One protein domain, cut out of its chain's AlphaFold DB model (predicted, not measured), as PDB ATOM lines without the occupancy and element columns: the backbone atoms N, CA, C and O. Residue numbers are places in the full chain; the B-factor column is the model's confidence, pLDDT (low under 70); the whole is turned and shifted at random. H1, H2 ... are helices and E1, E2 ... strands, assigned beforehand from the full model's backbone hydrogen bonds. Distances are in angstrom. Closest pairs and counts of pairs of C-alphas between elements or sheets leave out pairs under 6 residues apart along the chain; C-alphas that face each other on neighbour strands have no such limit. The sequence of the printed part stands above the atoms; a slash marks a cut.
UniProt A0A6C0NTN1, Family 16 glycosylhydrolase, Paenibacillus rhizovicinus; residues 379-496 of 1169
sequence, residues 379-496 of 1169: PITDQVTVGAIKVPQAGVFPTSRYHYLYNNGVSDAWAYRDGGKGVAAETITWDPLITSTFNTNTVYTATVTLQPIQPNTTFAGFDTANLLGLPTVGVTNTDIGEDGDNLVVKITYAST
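AT A GLANCE: This is residues 379 to 496 of the 1169 residues of the protein "Family 16 glycosylhydrolase" of Paenibacillus rhizovicinus (UniProt A0A6C0NTN1). With little regular structure, the domain is one twisted antiparallel sheet, ordered E1, E2, E4, E3, with long unnamed stretches running over one face and tiny H1 off one end. The printed part has 118 residues; the named elements, H1, E1, E2, E3, E4 along the chain, hold only 37, mostly strand. It is compact, radius of gyration of the C-alphas 14.7 A, spanning 43 by 28 by 22 A.

HOW THE PARTS SIT: E2, residues 445 to 452, and E4, residues 486 to 493, are antiparallel inner strands; N 448 and O 489, 2.8 A apart, are within hydrogen-bond range. E1, residues 424 to 431, forms a hairpin with E2, N 427 and O 449 at 2.9 A. E3, residues 475 to 483, forms one with E4, N 490 and O 479 at 2.8 A. H1, residues 415 to 418, is not on the sheet; its one O i to N i+3 pair is not within range, and it is too short for i+4.

IN THESE COORDINATES: E1 starts at C-alpha 424 (-67.490, 86.699, 214.556) and measures 22.4 A; E4 ends at C-alpha 493 (-49.670, 101.634, 207.818).

THE WHOLE: The printed part has no cut. The links E1 to E2 and E2 to E3 are long. Residues 401 to 423 and 453 to 457 have pLDDT under 70.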
ATOM      1  N   PRO A 379     -67.718  76.241 207.221       80.81
ATOM      2  CA  PRO A 379     -67.007  77.461 206.883       80.81
ATOM      3  C   PRO A 379     -67.977  78.635 206.941       80.81
ATOM      4  O   PRO A 379     -69.112  78.539 206.450       80.81
ATOM      5  N   ILE A 380     -67.546  79.730 207.550       82.75
ATOM      6  CA  ILE A 380     -68.273  80.987 207.472       82.75
ATOM      7  C   ILE A 380     -68.256  81.412 206.002       82.75
ATOM      8  O   ILE A 380     -67.208  81.522 205.375       82.75
ATOM      9  N   THR A 381     -69.437  81.592 205.421       81.88
ATOM     10  CA  THR A 381     -69.596  82.054 204.031       81.88
ATOM     11  C   THR A 381     -70.291  83.403 203.947       81.88
ATOM     12  O   THR A 381     -70.371  83.982 202.867       81.88
ATOM     13  N   ASP A 382     -70.850  83.862 205.065       81.75
ATOM     14  CA  ASP A 382     -71.518  85.150 205.148       81.75
ATOM     15  C   ASP A 382     -70.481  86.272 205.040       81.75
ATOM     16  O   ASP A 382     -69.312  86.094 205.390       81.75
ATOM     17  N   GLN A 383     -70.906  87.431 204.536       84.25
ATOM     18  CA  GLN A 383     -70.041  88.606 204.519       84.25
ATOM     19  C   GLN A 383     -69.650  88.982 205.944       84.25
ATOM     20  O   GLN A 383     -70.477  88.928 206.855       84.25
ATOM     21  N   VAL A 384     -68.388  89.360 206.115       83.12
ATOM     22  CA  VAL A 384     -67.831  89.819 207.383       83.12
ATOM     23  C   VAL A 384     -67.221  91.189 207.152       83.12
ATOM     24  O   VAL A 384     -66.406  91.362 206.253       83.12
ATOM     25  N   THR A 385     -67.639  92.177 207.933       83.62
ATOM     26  CA  THR A 385     -67.132  93.547 207.845       83.62
ATOM     27  C   THR A 385     -66.252  93.830 209.050       83.62
ATOM     28  O   THR A 385     -66.718  93.686 210.174       83.62
ATOM     29  N   VAL A 386     -65.005  94.233 208.805       84.12
ATOM     30  CA  VAL A 386     -64.104  94.741 209.845       84.12
ATOM     31  C   VAL A 386     -64.570  96.128 210.284       84.12
ATOM     32  O   VAL A 386     -64.946  96.953 209.440       84.12
ATOM     33  N   GLY A 387     -64.538  96.383 211.592       78.06
ATOM     34  CA  GLY A 387     -64.833  97.684 212.179       78.06
ATOM     35  C   GLY A 387     -63.955  98.809 211.618       78.06
ATOM     36  O   GLY A 387     -62.879  98.595 211.062       78.06
ATOM     37  N   ALA A 388     -64.407 100.057 211.745       83.81
ATOM     38  CA  ALA A 388     -63.641 101.194 211.240       83.81
ATOM     39  C   ALA A 388     -62.337 101.394 212.040       83.81
ATOM     40  O   ALA A 388     -62.358 101.796 213.204       83.81
ATOM     41  N   ILE A 389     -61.189 101.185 211.388       88.25
ATOM     42  CA  ILE A 389     -59.863 101.406 211.984       88.25
ATOM     43  C   ILE A 389     -59.333 102.776 211.558       88.25
ATOM     44  O   ILE A 389     -59.130 103.039 210.367       88.25
ATOM     45  N   LYS A 390     -59.103 103.662 212.534       87.25
ATOM     46  CA  LYS A 390     -58.560 105.004 212.297       87.25
ATOM     47  C   LYS A 390     -57.124 104.880 211.782       87.25
ATOM     48  O   LYS A 390     -56.333 104.086 212.286       87.25
ATOM     49  N   VAL A 391     -56.781 105.680 210.772       91.88
ATOM     50  CA  VAL A 391     -55.408 105.743 210.252       91.88
ATOM     51  C   VAL A 391     -54.490 106.274 211.359       91.88
ATOM     52  O   VAL A 391     -54.802 107.331 211.914       91.88
ATOM     53  N   PRO A 392     -53.362 105.606 211.662       94.50
ATOM     54  CA  PRO A 392     -52.397 106.092 212.634       94.50
ATOM     55  C   PRO A 392     -51.944 107.515 212.327       94.50
ATOM     56  O   PRO A 392     -51.382 107.801 211.268       94.50
ATOM     57  N   GLN A 393     -52.157 108.407 213.287       92.94
ATOM     58  CA  GLN A 393     -51.703 109.787 213.235       92.94
ATOM     59  C   GLN A 393     -51.036 110.123 214.563       92.94
ATOM     60  O   GLN A 393     -51.645 109.968 215.618       92.94
ATOM     61  N   ALA A 394     -49.791 110.600 214.515       91.94
ATOM     62  CA  ALA A 394     -49.056 110.936 215.726       91.94
ATOM     63  C   ALA A 394     -49.849 111.926 216.600       91.94
ATOM     64  O   ALA A 394     -50.389 112.901 216.078       91.94
ATOM     65  N   GLY A 395     -49.917 111.691 217.913       90.25
ATOM     66  CA  GLY A 395     -50.667 112.523 218.868       90.25
ATOM     67  C   GLY A 395     -52.181 112.285 218.914       90.25
ATOM     68  O   GLY A 395     -52.860 112.950 219.687       90.25
ATOM     69  N   VAL A 396     -52.710 111.348 218.123       93.12
ATOM     70  CA  VAL A 396     -54.125 110.942 218.131       93.12
ATOM     71  C   VAL A 396     -54.269 109.598 218.858       93.12
ATOM     72  O   VAL A 396     -53.360 108.761 218.807       93.12
ATOM     73  N   PHE A 397     -55.384 109.395 219.559       93.62
ATOM     74  CA  PHE A 397     -55.717 108.124 220.212       93.62
ATOM     75  C   PHE A 397     -55.964 107.004 219.179       93.62
ATOM     76  O   PHE A 397     -56.466 107.277 218.082       93.62
ATOM     77  N   PRO A 398     -55.624 105.739 219.497       91.94
ATOM     78  CA  PRO A 398     -55.866 104.613 218.597       91.94
ATOM     79  C   PRO A 398     -57.349 104.233 218.502       91.94
ATOM     80  O   PRO A 398     -58.193 104.745 219.233       91.94
ATOM     81  N   THR A 399     -57.676 103.311 217.593       88.56
ATOM     82  CA  THR A 399     -58.940 102.559 217.670       88.56
ATOM     83  C   THR A 399     -58.879 101.573 218.844       88.56
ATOM     84  O   THR A 399     -57.797 101.080 219.172       88.56
ATOM     85  N   SER A 400     -60.034 101.313 219.462       82.88
ATOM     86  CA  SER A 400     -60.243 100.385 220.581       82.88
ATOM     87  C   SER A 400     -59.687  98.979 220.322       82.88
ATOM     88  O   SER A 400     -59.596  98.547 219.171       82.88
ATOM     89  N   ARG A 401     -59.287  98.271 221.390       68.88
ATOM     90  CA  ARG A 401     -58.760  96.895 221.299       68.88
ATOM     91  C   ARG A 401     -59.868  95.876 221.091       68.88
ATOM     92  O   ARG A 401     -59.689  94.938 220.322       68.88
ATOM     93  N   TYR A 402     -60.990  96.047 221.775       63.00
ATOM     94  CA  TYR A 402     -62.145  95.182 221.625       63.00
ATOM     95  C   TYR A 402     -63.222  95.917 220.844       63.00
ATOM     96  O   TYR A 402     -63.409  97.135 220.958       63.00
ATOM     97  N   HIS A 403     -63.899  95.150 220.004       59.53
ATOM     98  CA  HIS A 403     -65.139  95.567 219.399       59.53
ATOM     99  C   HIS A 403     -66.073  94.368 219.491       59.53
ATOM    100  O   HIS A 403     -66.148  93.535 218.581       59.53
ATOM    101  N   TYR A 404     -66.742  94.229 220.639       53.31
ATOM    102  CA  TYR A 404     -67.784  93.219 220.783       53.31
ATOM    103  C   TYR A 404     -68.938  93.535 219.814       53.31
ATOM    104  O   TYR A 404     -69.858  94.287 220.100       53.31
ATOM    105  N   LEU A 405     -68.839  92.905 218.642       49.69
ATOM    106  CA  LEU A 405     -69.882  92.569 217.678       49.69
ATOM    107  C   LEU A 405     -70.615  93.697 216.952       49.69
ATOM    108  O   LEU A 405     -71.786  93.974 217.198       49.69
ATOM    109  N   TYR A 406     -69.997  94.146 215.861       50.47
ATOM    110  CA  TYR A 406     -70.715  94.744 214.737       50.47
ATOM    111  C   TYR A 406     -70.445  93.998 213.444       50.47
ATOM    112  O   TYR A 406     -69.671  94.434 212.598       50.47
ATOM    113  N   ASN A 407     -71.124  92.868 213.259       45.62
ATOM    114  CA  ASN A 407     -71.060  92.155 211.993       45.62
ATOM    115  C   ASN A 407     -72.471  91.901 211.448       45.62
ATOM    116  O   ASN A 407     -73.286  91.240 212.088       45.62
ATOM    117  N   ASN A 408     -72.764  92.462 210.269       44.53
ATOM    118  CA  ASN A 408     -74.043  92.383 209.539       44.53
ATOM    119  C   ASN A 408     -75.277  93.061 210.170       44.53
ATOM    120  O   ASN A 408     -76.409  92.712 209.833       44.53
ATOM    121  N   GLY A 409     -75.090  94.073 211.023       43.19
ATOM    122  CA  GLY A 409     -76.188  94.946 211.471       43.19
ATOM    123  C   GLY A 409     -77.191  94.291 212.426       43.19
ATOM    124  O   GLY A 409     -78.315  94.775 212.546       43.19
ATOM    125  N   VAL A 410     -76.807  93.196 213.090       40.50
ATOM    126  CA  VAL A 410     -77.587  92.606 214.182       40.50
ATOM    127  C   VAL A 410     -76.922  93.003 215.490       40.50
ATOM    128  O   VAL A 410     -75.884  92.456 215.849       40.50
ATOM    129  N   SER A 411     -77.501  94.003 216.149       44.88
ATOM    130  CA  SER A 411     -77.086  94.444 217.470       44.88
ATOM    131  C   SER A 411     -77.475  93.393 218.492       44.88
ATOM    132  O   SER A 411     -78.659  93.109 218.674       44.88
ATOM    133  N   ASP A 412     -76.498  92.787 219.150       45.88
ATOM    134  CA  ASP A 412     -76.822  91.981 220.309       45.88
ATOM    135  C   ASP A 412     -75.646  91.948 221.279       45.88
ATOM    136  O   ASP A 412     -74.772  91.089 221.192       45.88
ATOM    137  N   ALA A 413     -75.633  92.884 222.230       43.69
ATOM    138  CA  ALA A 413     -74.784  92.773 223.415       43.69
ATOM    139  C   ALA A 413     -75.093  91.486 224.215       43.69
ATOM    140  O   ALA A 413     -74.259  91.002 224.976       43.69
ATOM    141  N   TRP A 414     -76.256  90.861 223.978       44.97
ATOM    142  CA  TRP A 414     -76.610  89.548 224.509       44.97
ATOM    143  C   TRP A 414     -76.068  88.394 223.669       44.97
ATOM    144  O   TRP A 414     -76.208  87.249 224.086       44.97
ATOM    145  N   ALA A 415     -75.384  88.631 222.541       46.50
ATOM    146  CA  ALA A 415     -74.897  87.541 221.698       46.50
ATOM    147  C   ALA A 415     -73.913  86.612 222.413       46.50
ATOM    148  O   ALA A 415     -73.868  85.423 222.100       46.50
ATOM    149  N   TYR A 416     -73.176  87.129 223.394       42.44
ATOM    150  CA  TYR A 416     -72.280  86.325 224.216       42.44
ATOM    151  C   TYR A 416     -73.007  85.612 225.377       42.44
ATOM    152  O   TYR A 416     -72.568  84.553 225.814       42.44
ATOM    153  N   ARG A 417     -74.156  86.136 225.843       42.25
ATOM    154  CA  ARG A 417     -74.975  85.533 226.919       42.25
ATOM    155  C   ARG A 417     -76.020  84.526 226.418       42.25
ATOM    156  O   ARG A 417     -76.261  83.536 227.100       42.25
ATOM    157  N   ASP A 418     -76.582  84.747 225.228       39.31
ATOM    158  CA  ASP A 418     -77.727  84.009 224.667       39.31
ATOM    159  C   ASP A 418     -77.406  83.276 223.340       39.31
ATOM    160  O   ASP A 418     -78.309  82.757 222.677       39.31
ATOM    161  N   GLY A 419     -76.128  83.197 222.936       44.34
ATOM    162  CA  GLY A 419     -75.694  82.488 221.719       44.34
ATOM    163  C   GLY A 419     -76.132  83.181 220.422       44.34
ATOM    164  O   GLY A 419     -76.694  82.546 219.529       44.34
ATOM    165  N   GLY A 420     -75.939  84.500 220.361       44.88
ATOM    166  CA  GLY A 420     -76.598  85.405 219.420       44.88
ATOM    167  C   GLY A 420     -76.262  85.236 217.940       44.88
ATOM    168  O   GLY A 420     -75.533  84.357 217.489       44.88
ATOM    169  N   LYS A 421     -76.854  86.130 217.145       49.72
ATOM    170  CA  LYS A 421     -76.923  86.056 215.674       49.72
ATOM    171  C   LYS A 421     -75.681  86.585 214.939       49.72
ATOM    172  O   LYS A 421     -75.697  86.631 213.708       49.72
ATOM    173  N   GLY A 422     -74.645  87.013 215.663       58.91
ATOM    174  CA  GLY A 422     -73.392  87.509 215.088       58.91
ATOM    175  C   GLY A 422     -72.591  86.413 214.372       58.91
ATOM    176  O   GLY A 422     -72.823  85.222 214.578       58.91
ATOM    177  N   VAL A 423     -71.661  86.820 213.503       68.19
ATOM    178  CA  VAL A 423     -70.798  85.892 212.745       68.19
ATOM    179  C   VAL A 423     -69.454  85.677 213.453       68.19
ATOM    180  O   VAL A 423     -69.034  84.534 213.623       68.19
ATOM    181  N   ALA A 424     -68.801  86.755 213.905       74.12
ATOM    182  CA  ALA A 424     -67.490  86.699 214.556       74.12
ATOM    183  C   ALA A 424     -67.215  87.906 215.467       74.12
ATOM    184  O   ALA A 424     -67.632  89.013 215.122       74.12
ATOM    185  N   ALA A 425     -66.519  87.678 216.585       74.62
ATOM    186  CA  ALA A 425     -66.002  88.688 217.508       74.62
ATOM    187  C   ALA A 425     -64.708  89.291 216.950       74.62
ATOM    188  O   ALA A 425     -63.888  88.560 216.402       74.62
ATOM    189  N   GLU A 426     -64.518  90.602 217.098       80.44
ATOM    190  CA  GLU A 426     -63.359  91.325 216.570       80.44
ATOM    191  C   GLU A 426     -62.463  91.827 217.707       80.44
ATOM    192  O   GLU A 426     -62.923  92.487 218.640       80.44
ATOM    193  N   THR A 427     -61.168  91.530 217.616       81.81
ATOM    194  CA  THR A 427     -60.126  92.101 218.482       81.81
ATOM    195  C   THR A 427     -59.046  92.742 217.623       81.81
ATOM    196  O   THR A 427     -58.634  92.165 216.621       81.81
ATOM    197  N   ILE A 428     -58.554  93.911 218.017       84.69
ATOM    198  CA  ILE A 428     -57.492  94.648 217.335       84.69
ATOM    199  C   ILE A 428     -56.313  94.803 218.285       84.69
ATOM    200  O   ILE A 428     -56.448  95.347 219.374       84.69
ATOM    201  N   THR A 429     -55.128  94.389 217.857       85.88
ATOM    202  CA  THR A 429     -53.875  94.668 218.569       85.88
ATOM    203  C   THR A 429     -52.963  95.534 217.712       85.88
ATOM    204  O   THR A 429     -52.932  95.400 216.490       85.88
ATOM    205  N   TRP A 430     -52.238  96.455 218.345       86.19
ATOM    206  CA  TRP A 430     -51.329  97.376 217.666       86.19
ATOM    207  C   TRP A 430     -49.877  97.000 217.953       86.19
ATOM    208  O   TRP A 430     -49.512  96.809 219.111       86.19
ATOM    209  N   ASP A 431     -49.058  96.949 216.905       86.94
ATOM    210  CA  ASP A 431     -47.604  96.804 216.988       86.94
ATOM    211  C   ASP A 431     -46.910  98.000 216.305       86.94
ATOM    212  O   ASP A 431     -47.170  98.241 215.121       86.94
ATOM    213  N   PRO A 432     -46.055  98.771 217.004       88.19
ATOM    214  CA  PRO A 432     -45.759  98.663 218.436       88.19
ATOM    215  C   PRO A 432     -46.967  99.009 219.317       88.19
ATOM    216  O   PRO A 432     -47.884  99.714 218.886       88.19
ATOM    217  N   LEU A 433     -46.940  98.539 220.568       82.62
ATOM    218  CA  LEU A 433     -47.981  98.796 221.565       82.62
ATOM    219  C   LEU A 433     -48.211 100.302 221.777       82.62
ATOM    220  O   LEU A 433     -47.276 101.108 221.788       82.62
ATOM    221  N   ILE A 434     -49.473 100.678 221.995       83.50
ATOM    222  CA  ILE A 434     -49.899 102.063 222.213       83.50
ATOM    223  C   ILE A 434     -50.488 102.186 223.613       83.50
ATOM    224  O   ILE A 434     -51.534 101.615 223.901       83.50
ATOM    225  N   THR A 435     -49.837 102.963 224.474       81.12
ATOM    226  CA  THR A 435     -50.307 103.216 225.846       81.12
ATOM    227  C   THR A 435     -51.134 104.497 225.956       81.12
ATOM    228  O   THR A 435     -52.034 104.581 226.780       81.12
ATOM    229  N   SER A 436     -50.879 105.482 225.089       86.06
ATOM    230  CA  SER A 436     -51.608 106.754 225.065       86.06
ATOM    231  C   SER A 436     -52.029 107.132 223.645       86.06
ATOM    232  O   SER A 436     -53.158 106.864 223.249       86.06
ATOM    233  N   THR A 437     -51.122 107.699 222.847       91.25
ATOM    234  CA  THR A 437     -51.375 108.112 221.456       91.25
ATOM    235  C   THR A 437     -50.345 107.495 220.520       91.25
ATOM    236  O   THR A 437     -49.310 106.997 220.969       91.25
ATOM    237  N   PHE A 438     -50.591 107.536 219.209       92.38
ATOM    238  CA  PHE A 438     -49.563 107.138 218.250       92.38
ATOM    239  C   PHE A 438     -48.326 108.048 218.356       92.38
ATOM    240  O   PHE A 438     -48.424 109.278 218.452       92.38
ATOM    241  N   ASN A 439     -47.144 107.445 218.276       90.00
ATOM    242  CA  ASN A 439     -45.864 108.145 218.295       90.00
ATOM    243  C   ASN A 439     -45.538 108.749 216.927       90.00
ATOM    244  O   ASN A 439     -46.074 108.328 215.901       90.00
ATOM    245  N   THR A 440     -44.627 109.723 216.895       90.81
ATOM    246  CA  THR A 440     -44.087 110.282 215.646       90.81
ATOM    247  C   THR A 440     -43.129 109.301 214.963       90.81
ATOM    248  O   THR A 440     -42.522 108.447 215.605       90.81
ATOM    249  N   ASN A 441     -42.986 109.421 213.642       92.19
ATOM    250  CA  ASN A 441     -42.071 108.652 212.789       92.19
ATOM    251  C   ASN A 441     -42.156 107.125 212.966       92.19
ATOM    252  O   ASN A 441     -41.184 106.417 212.709       92.19
ATOM    253  N   THR A 442     -43.311 106.608 213.374       93.94
ATOM    254  CA  THR A 442     -43.476 105.198 213.739       93.94
ATOM    255  C   THR A 442     -44.380 104.509 212.724       93.94
ATOM    256  O   THR A 442     -45.382 105.080 212.294       93.94
ATOM    257  N   VAL A 443     -43.984 103.317 212.283       96.00
ATOM    258  CA  VAL A 443     -44.820 102.424 211.469       96.00
ATOM    259  C   VAL A 443     -45.624 101.565 212.429       96.00
ATOM    260  O   VAL A 443     -45.042 100.999 213.348       96.00
ATOM    261  N   TYR A 444     -46.932 101.485 212.206       95.12
ATOM    262  CA  TYR A 444     -47.837 100.683 213.019       95.12
ATOM    263  C   TYR A 444     -48.488  99.590 212.176       95.12
ATOM    264  O   TYR A 444     -48.880  99.835 211.030       95.12
ATOM    265  N   THR A 445     -48.642  98.409 212.765       95.44
ATOM    266  CA  THR A 445     -49.438  97.304 212.237       95.44
ATOM    267  C   THR A 445     -50.615  97.051 213.169       95.44
ATOM    268  O   THR A 445     -50.415  96.767 214.347       95.44
ATOM    269  N   ALA A 446     -51.836  97.154 212.647       93.44
ATOM    270  CA  ALA A 446     -53.033  96.681 213.334       93.44
ATOM    271  C   ALA A 446     -53.260  95.210 212.965       93.44
ATOM    272  O   ALA A 446     -53.420  94.896 211.786       93.44
ATOM    273  N   THR A 447     -53.271  94.316 213.947       92.31
ATOM    274  CA  THR A 447     -53.664  92.914 213.771       92.31
ATOM    275  C   THR A 447     -55.097  92.754 214.249       92.31
ATOM    276  O   THR A 447     -55.361  92.833 215.448       92.31
ATOM    277  N   VAL A 448     -56.006  92.551 213.303       89.88
ATOM    278  CA  VAL A 448     -57.419  92.262 213.541       89.88
ATOM    279  C   VAL A 448     -57.600  90.750 213.592       89.88
ATOM    280  O   VAL A 448     -57.292  90.065 212.618       89.88
ATOM    281  N   THR A 449     -58.125  90.237 214.693       86.94
ATOM    282  CA  THR A 449     -58.495  88.831 214.859       86.94
ATOM    283  C   THR A 449     -60.011  88.728 214.897       86.94
ATOM    284  O   THR A 449     -60.656  89.324 215.760       86.94
ATOM    285  N   LEU A 450     -60.572  87.972 213.957       85.50
ATOM    286  CA  LEU A 450     -61.992  87.660 213.876       85.50
ATOM    287  C   LEU A 450     -62.212  86.224 214.350       85.50
ATOM    288  O   LEU A 450     -61.863  85.271 213.651       85.50
ATOM    289  N   GLN A 451     -62.799  86.080 215.533       82.19
ATOM    290  CA  GLN A 451     -63.085  84.793 216.158       82.19
ATOM    291  C   GLN A 451     -64.540  84.376 215.906       82.19
ATOM    292  O   GLN A 451     -65.442  85.152 216.224       82.19
ATOM    293  N   PRO A 452     -64.823  83.173 215.373       76.38
ATOM    294  CA  PRO A 452     -66.192  82.692 215.192       76.38
ATOM    295  C   PRO A 452     -66.976  82.661 216.509       76.38
ATOM    296  O   PRO A 452     -66.496  82.129 217.506       76.38
ATOM    297  N   ILE A 453     -68.204  83.186 216.507       69.38
ATOM    298  CA  ILE A 453     -69.096  83.126 217.687       69.38
ATOM    299  C   ILE A 453     -70.104  81.990 217.574       69.38
ATOM    300  O   ILE A 453     -70.543  81.437 218.581       69.38
ATOM    301  N   GLN A 454     -70.487  81.626 216.348       67.69
ATOM    302  CA  GLN A 454     -71.440  80.543 216.154       67.69
ATOM    303  C   GLN A 454     -70.771  79.198 216.456       67.69
ATOM    304  O   GLN A 454     -69.734  78.884 215.857       67.69
ATOM    305  N   PRO A 455     -71.380  78.361 217.315       57.91
ATOM    306  CA  PRO A 455     -70.879  77.018 217.568       57.91
ATOM    307  C   PRO A 455     -70.707  76.238 216.260       57.91
ATOM    308  O   PRO A 455     -71.556  76.313 215.369       57.91
ATOM    309  N   ASN A 456     -69.634  75.449 216.149       61.97
ATOM    310  CA  ASN A 456     -69.332  74.629 214.968       61.97
ATOM    311  C   ASN A 456     -69.122  75.411 213.649       61.97
ATOM    312  O   ASN A 456     -69.336  74.851 212.566       61.97
ATOM    313  N   THR A 457     -68.682  76.671 213.710       66.38
ATOM    314  CA  THR A 457     -68.250  77.451 212.534       66.38
ATOM    315  C   THR A 457     -66.746  77.733 212.553       66.38
ATOM    316  O   THR A 457     -66.108  77.618 213.596       66.38
ATOM    317  N   THR A 458     -66.163  78.018 211.387       82.56
ATOM    318  CA  THR A 458     -64.720  78.268 211.229       82.56
ATOM    319  C   THR A 458     -64.459  79.243 210.083       82.56
ATOM    320  O   THR A 458     -65.213  79.257 209.103       82.56
ATOM    321  N   PHE A 459     -63.394  80.041 210.178       86.25
ATOM    322  CA  PHE A 459     -62.874  80.816 209.049       86.25
ATOM    323  C   PHE A 459     -61.943  80.016 208.133       86.25
ATOM    324  O   PHE A 459     -61.521  80.548 207.112       86.25
ATOM    325  N   ALA A 460     -61.670  78.741 208.430       85.38
ATOM    326  CA  ALA A 460     -60.862  77.902 207.556       85.38
ATOM    327  C   ALA A 460     -61.452  77.816 206.133       85.38
ATOM    328  O   ALA A 460     -62.582  77.350 205.931       85.38
ATOM    329  N   GLY A 461     -60.680  78.247 205.136       82.19
ATOM    330  CA  GLY A 461     -61.105  78.313 203.738       82.19
ATOM    331  C   GLY A 461     -62.062  79.468 203.425       82.19
ATOM    332  O   GLY A 461     -62.800  79.386 202.437       82.19
ATOM    333  N   PHE A 462     -62.079  80.519 204.249       89.69
ATOM    334  CA  PHE A 462     -62.915  81.702 204.044       89.69
ATOM    335  C   PHE A 462     -62.545  82.431 202.744       89.69
ATOM    336  O   PHE A 462     -61.380  82.719 202.459       89.69
ATOM    337  N   ASP A 463     -63.556  82.772 201.942       90.88
ATOM    338  CA  ASP A 463     -63.344  83.586 200.746       90.88
ATOM    339  C   ASP A 463     -63.130  85.047 201.152       90.88
ATOM    340  O   ASP A 463     -64.080  85.761 201.469       90.88
ATOM    341  N   THR A 464     -61.877  85.504 201.104       89.75
ATOM    342  CA  THR A 464     -61.496  86.892 201.424       89.75
ATOM    343  C   THR A 464     -62.249  87.957 200.616       89.75
ATOM    344  O   THR A 464     -62.310  89.101 201.056       89.75
ATOM    345  N   ALA A 465     -62.895  87.618 199.491       89.00
ATOM    346  CA  ALA A 465     -63.796  88.537 198.788       89.00
ATOM    347  C   ALA A 465     -65.050  88.916 199.604       89.00
ATOM    348  O   ALA A 465     -65.692  89.928 199.316       89.00
ATOM    349  N   ASN A 466     -65.393  88.119 200.619       88.69
ATOM    350  CA  ASN A 466     -66.468  88.382 201.572       88.69
ATOM    351  C   ASN A 466     -66.004  89.191 202.794       88.69
ATOM    352  O   ASN A 466     -66.841  89.517 203.637       88.69
ATOM    353  N   LEU A 467     -64.711  89.534 202.883       90.50
ATOM    354  CA  LEU A 467     -64.186  90.454 203.886       90.50
ATOM    355  C   LEU A 467     -64.352  91.901 203.408       90.50
ATOM    356  O   LEU A 467     -63.786  92.311 202.393       90.50
ATOM    357  N   LEU A 468     -65.122  92.686 204.150       89.25
ATOM    358  CA  LEU A 468     -65.409  94.092 203.880       89.25
ATOM    359  C   LEU A 468     -64.831  94.980 204.990       89.25
ATOM    360  O   LEU A 468     -64.357  94.497 206.012       89.25
ATOM    361  N   GLY A 469     -64.870  96.299 204.797       87.38
ATOM    362  CA  GLY A 469     -64.480  97.267 205.833       87.38
ATOM    363  C   GLY A 469     -62.976  97.522 205.965       87.38
ATOM    364  O   GLY A 469     -62.579  98.407 206.717       87.38
ATOM    365  N   LEU A 470     -62.130  96.824 205.196       90.44
ATOM    366  CA  LEU A 470     -60.683  97.030 205.256       90.44
ATOM    367  C   LEU A 470     -60.289  98.470 204.878       90.44
ATOM    368  O   LEU A 470     -60.707  98.975 203.826       90.44
ATOM    369  N   PRO A 471     -59.458  99.138 205.697       90.94
ATOM    370  CA  PRO A 471     -58.998 100.485 205.410       90.94
ATOM    371  C   PRO A 471     -58.086 100.488 204.182       90.94
ATOM    372  O   PRO A 471     -57.292  99.580 203.955       90.94
ATOM    373  N   THR A 472     -58.181 101.549 203.382       91.44
ATOM    374  CA  THR A 472     -57.326 101.750 202.196       91.44
ATOM    375  C   THR A 472     -56.425 102.973 202.320       91.44
ATOM    376  O   THR A 472     -55.395 103.072 201.655       91.44
ATOM    377  N   VAL A 473     -56.789 103.926 203.179       93.81
ATOM    378  CA  VAL A 473     -56.040 105.168 203.375       93.81
ATOM    379  C   VAL A 473     -54.849 104.905 204.291       93.81
ATOM    380  O   VAL A 473     -55.001 104.342 205.368       93.81
ATOM    381  N   GLY A 474     -53.656 105.327 203.867       93.44
ATOM    382  CA  GLY A 474     -52.433 105.211 204.666       93.44
ATOM    383  C   GLY A 474     -51.881 103.788 204.803       93.44
ATOM    384  O   GLY A 474     -50.846 103.622 205.436       93.44
ATOM    385  N   VAL A 475     -52.520 102.780 204.207       96.88
ATOM    386  CA  VAL A 475     -52.087 101.379 204.267       96.88
ATOM    387  C   VAL A 475     -50.965 101.117 203.260       96.88
ATOM    388  O   VAL A 475     -51.026 101.546 202.108       96.88
ATOM    389  N   THR A 476     -49.929 100.411 203.705       97.25
ATOM    390  CA  THR A 476     -48.778  99.983 202.891       97.25
ATOM    391  C   THR A 476     -48.785  98.488 202.607       97.25
ATOM    392  O   THR A 476     -48.334  98.088 201.534       97.25
ATOM    393  N   ASN A 477     -49.317  97.680 203.527       96.69
ATOM    394  CA  ASN A 477     -49.491  96.246 203.343       96.69
ATOM    395  C   ASN A 477     -50.748  95.744 204.061       96.69
ATOM    396  O   ASN A 477     -51.145  96.290 205.092       96.69
ATOM    397  N   THR A 478     -51.360  94.694 203.522       96.25
ATOM    398  CA  THR A 478     -52.441  93.961 204.183       96.25
ATOM    399  C   THR A 478     -52.227  92.476 203.957       96.25
ATOM    400  O   THR A 478     -52.323  92.015 202.821       96.25
ATOM    401  N   ASP A 479     -51.961  91.745 205.035       94.88
ATOM    402  CA  ASP A 479     -51.823  90.292 205.018       94.88
ATOM    403  C   ASP A 479     -53.056  89.673 205.672       94.88
ATOM    404  O   ASP A 479     -53.432  90.050 206.780       94.88
ATOM    405  N   ILE A 480     -53.694  88.728 204.986       94.00
ATOM    406  CA  ILE A 480     -54.851  87.991 205.501       94.00
ATOM    407  C   ILE A 480     -54.441  86.528 205.615       94.00
ATOM    408  O   ILE A 480     -53.953  85.942 204.646       94.00
ATOM    409  N   GLY A 481     -54.632  85.953 206.796       88.25
ATOM    410  CA  GLY A 481     -54.341  84.560 207.097       88.25
ATOM    411  C   GLY A 481     -55.362  83.973 208.061       88.25
ATOM    412  O   GLY A 481     -56.291  84.647 208.498       88.25
ATOM    413  N   GLU A 482     -55.172  82.705 208.385       83.75
ATOM    414  CA  GLU A 482     -56.002  81.959 209.327       83.75
ATOM    415  C   GLU A 482     -55.118  81.525 210.503       83.75
ATOM    416  O   GLU A 482     -53.956  81.162 210.296       83.75
ATOM    417  N   ASP A 483     -55.661  81.575 211.717       78.62
ATOM    418  CA  ASP A 483     -55.027  81.056 212.934       78.62
ATOM    419  C   ASP A 483     -56.038  80.181 213.681       78.62
ATOM    420  O   ASP A 483     -56.998  80.673 214.282       78.62
ATOM    421  N   GLY A 484     -55.888  78.862 213.545       79.44
ATOM    422  CA  GLY A 484     -56.908  77.903 213.964       79.44
ATOM    423  C   GLY A 484     -58.240  78.141 213.243       79.44
ATOM    424  O   GLY A 484     -58.318  78.045 212.020       79.44
ATOM    425  N   ASP A 485     -59.291  78.445 214.008       79.31
ATOM    426  CA  ASP A 485     -60.623  78.771 213.477       79.31
ATOM    427  C   ASP A 485     -60.818  80.264 213.160       79.31
ATOM    428  O   ASP A 485     -61.869  80.641 212.630       79.31
ATOM    429  N   ASN A 486     -59.838  81.111 213.483       85.19
ATOM    430  CA  ASN A 486     -59.935  82.564 213.389       85.19
ATOM    431  C   ASN A 486     -59.418  83.080 212.044       85.19
ATOM    432  O   ASN A 486     -58.479  82.526 211.470       85.19
ATOM    433  N   LEU A 487     -59.973  84.201 211.577       89.12
ATOM    434  CA  LEU A 487     -59.380  84.982 210.491       89.12
ATOM    435  C   LEU A 487     -58.503  86.082 211.094       89.12
ATOM    436  O   LEU A 487     -58.967  86.852 211.934       89.12
ATOM    437  N   VAL A 488     -57.252  86.179 210.655       92.69
ATOM    438  CA  VAL A 488     -56.290  87.180 211.124       92.69
ATOM    439  C   VAL A 488     -55.925  88.108 209.973       92.69
ATOM    440  O   VAL A 488     -55.460  87.669 208.920       92.69
ATOM    441  N   VAL A 489     -56.112  89.410 210.174       93.19
ATOM    442  CA  VAL A 489     -55.829  90.452 209.186       93.19
ATOM    443  C   VAL A 489     -54.802  91.422 209.758       93.19
ATOM    444  O   VAL A 489     -55.091  92.165 210.690       93.19
ATOM    445  N   LYS A 490     -53.598  91.447 209.186       95.81
ATOM    446  CA  LYS A 490     -52.522  92.369 209.566       95.81
ATOM    447  C   LYS A 490     -52.480  93.538 208.591       95.81
ATOM    448  O   LYS A 490     -52.238  93.350 207.403       95.81
ATOM    449  N   ILE A 491     -52.706  94.749 209.087       96.19
ATOM    450  CA  ILE A 491     -52.770  95.984 208.300       96.19
ATOM    451  C   ILE A 491     -51.598  96.871 208.707       96.19
ATOM    452  O   ILE A 491     -51.613  97.473 209.779       96.19
ATOM    453  N   THR A 492     -50.587  96.978 207.848       97.56
ATOM    454  CA  THR A 492     -49.414  97.827 208.094       97.56
ATOM    455  C   THR A 492     -49.603  99.194 207.455       97.56
ATOM    456  O   THR A 492     -49.772  99.310 206.235       97.56
ATOM    457  N   TYR A 493     -49.516 100.249 208.256       97.62
ATOM    458  CA  TYR A 493     -49.670 101.634 207.818       97.62
ATOM    459  C   TYR A 493     -48.330 102.296 207.482       97.62
ATOM    460  O   TYR A 493     -47.264 101.884 207.931       97.62
ATOM    461  N   ALA A 494     -48.384 103.365 206.693       96.94
ATOM    462  CA  ALA A 494     -47.250 104.253 206.496       96.94
ATOM    463  C   ALA A 494     -46.846 104.916 207.824       96.94
ATOM    464  O   ALA A 494     -47.653 105.062 208.739       96.94
ATOM    465  N   SER A 495     -45.586 105.351 207.911       95.31
ATOM    466  CA  SER A 495     -45.078 106.056 209.090       95.31
ATOM    467  C   SER A 495     -45.910 107.309 209.406       95.31
ATOM    468  O   SER A 495     -46.195 108.102 208.507       95.31
ATOM    469  N   THR A 496     -46.227 107.522 210.685       92.81
ATOM    470  CA  THR A 496     -47.048 108.636 211.213       92.81
ATOM    471  C   THR A 496     -46.472 110.042 210.986       92.81
ATOM    472  O   THR A 496     -47.141 111.036 211.262       92.81
TER     473      THR A 496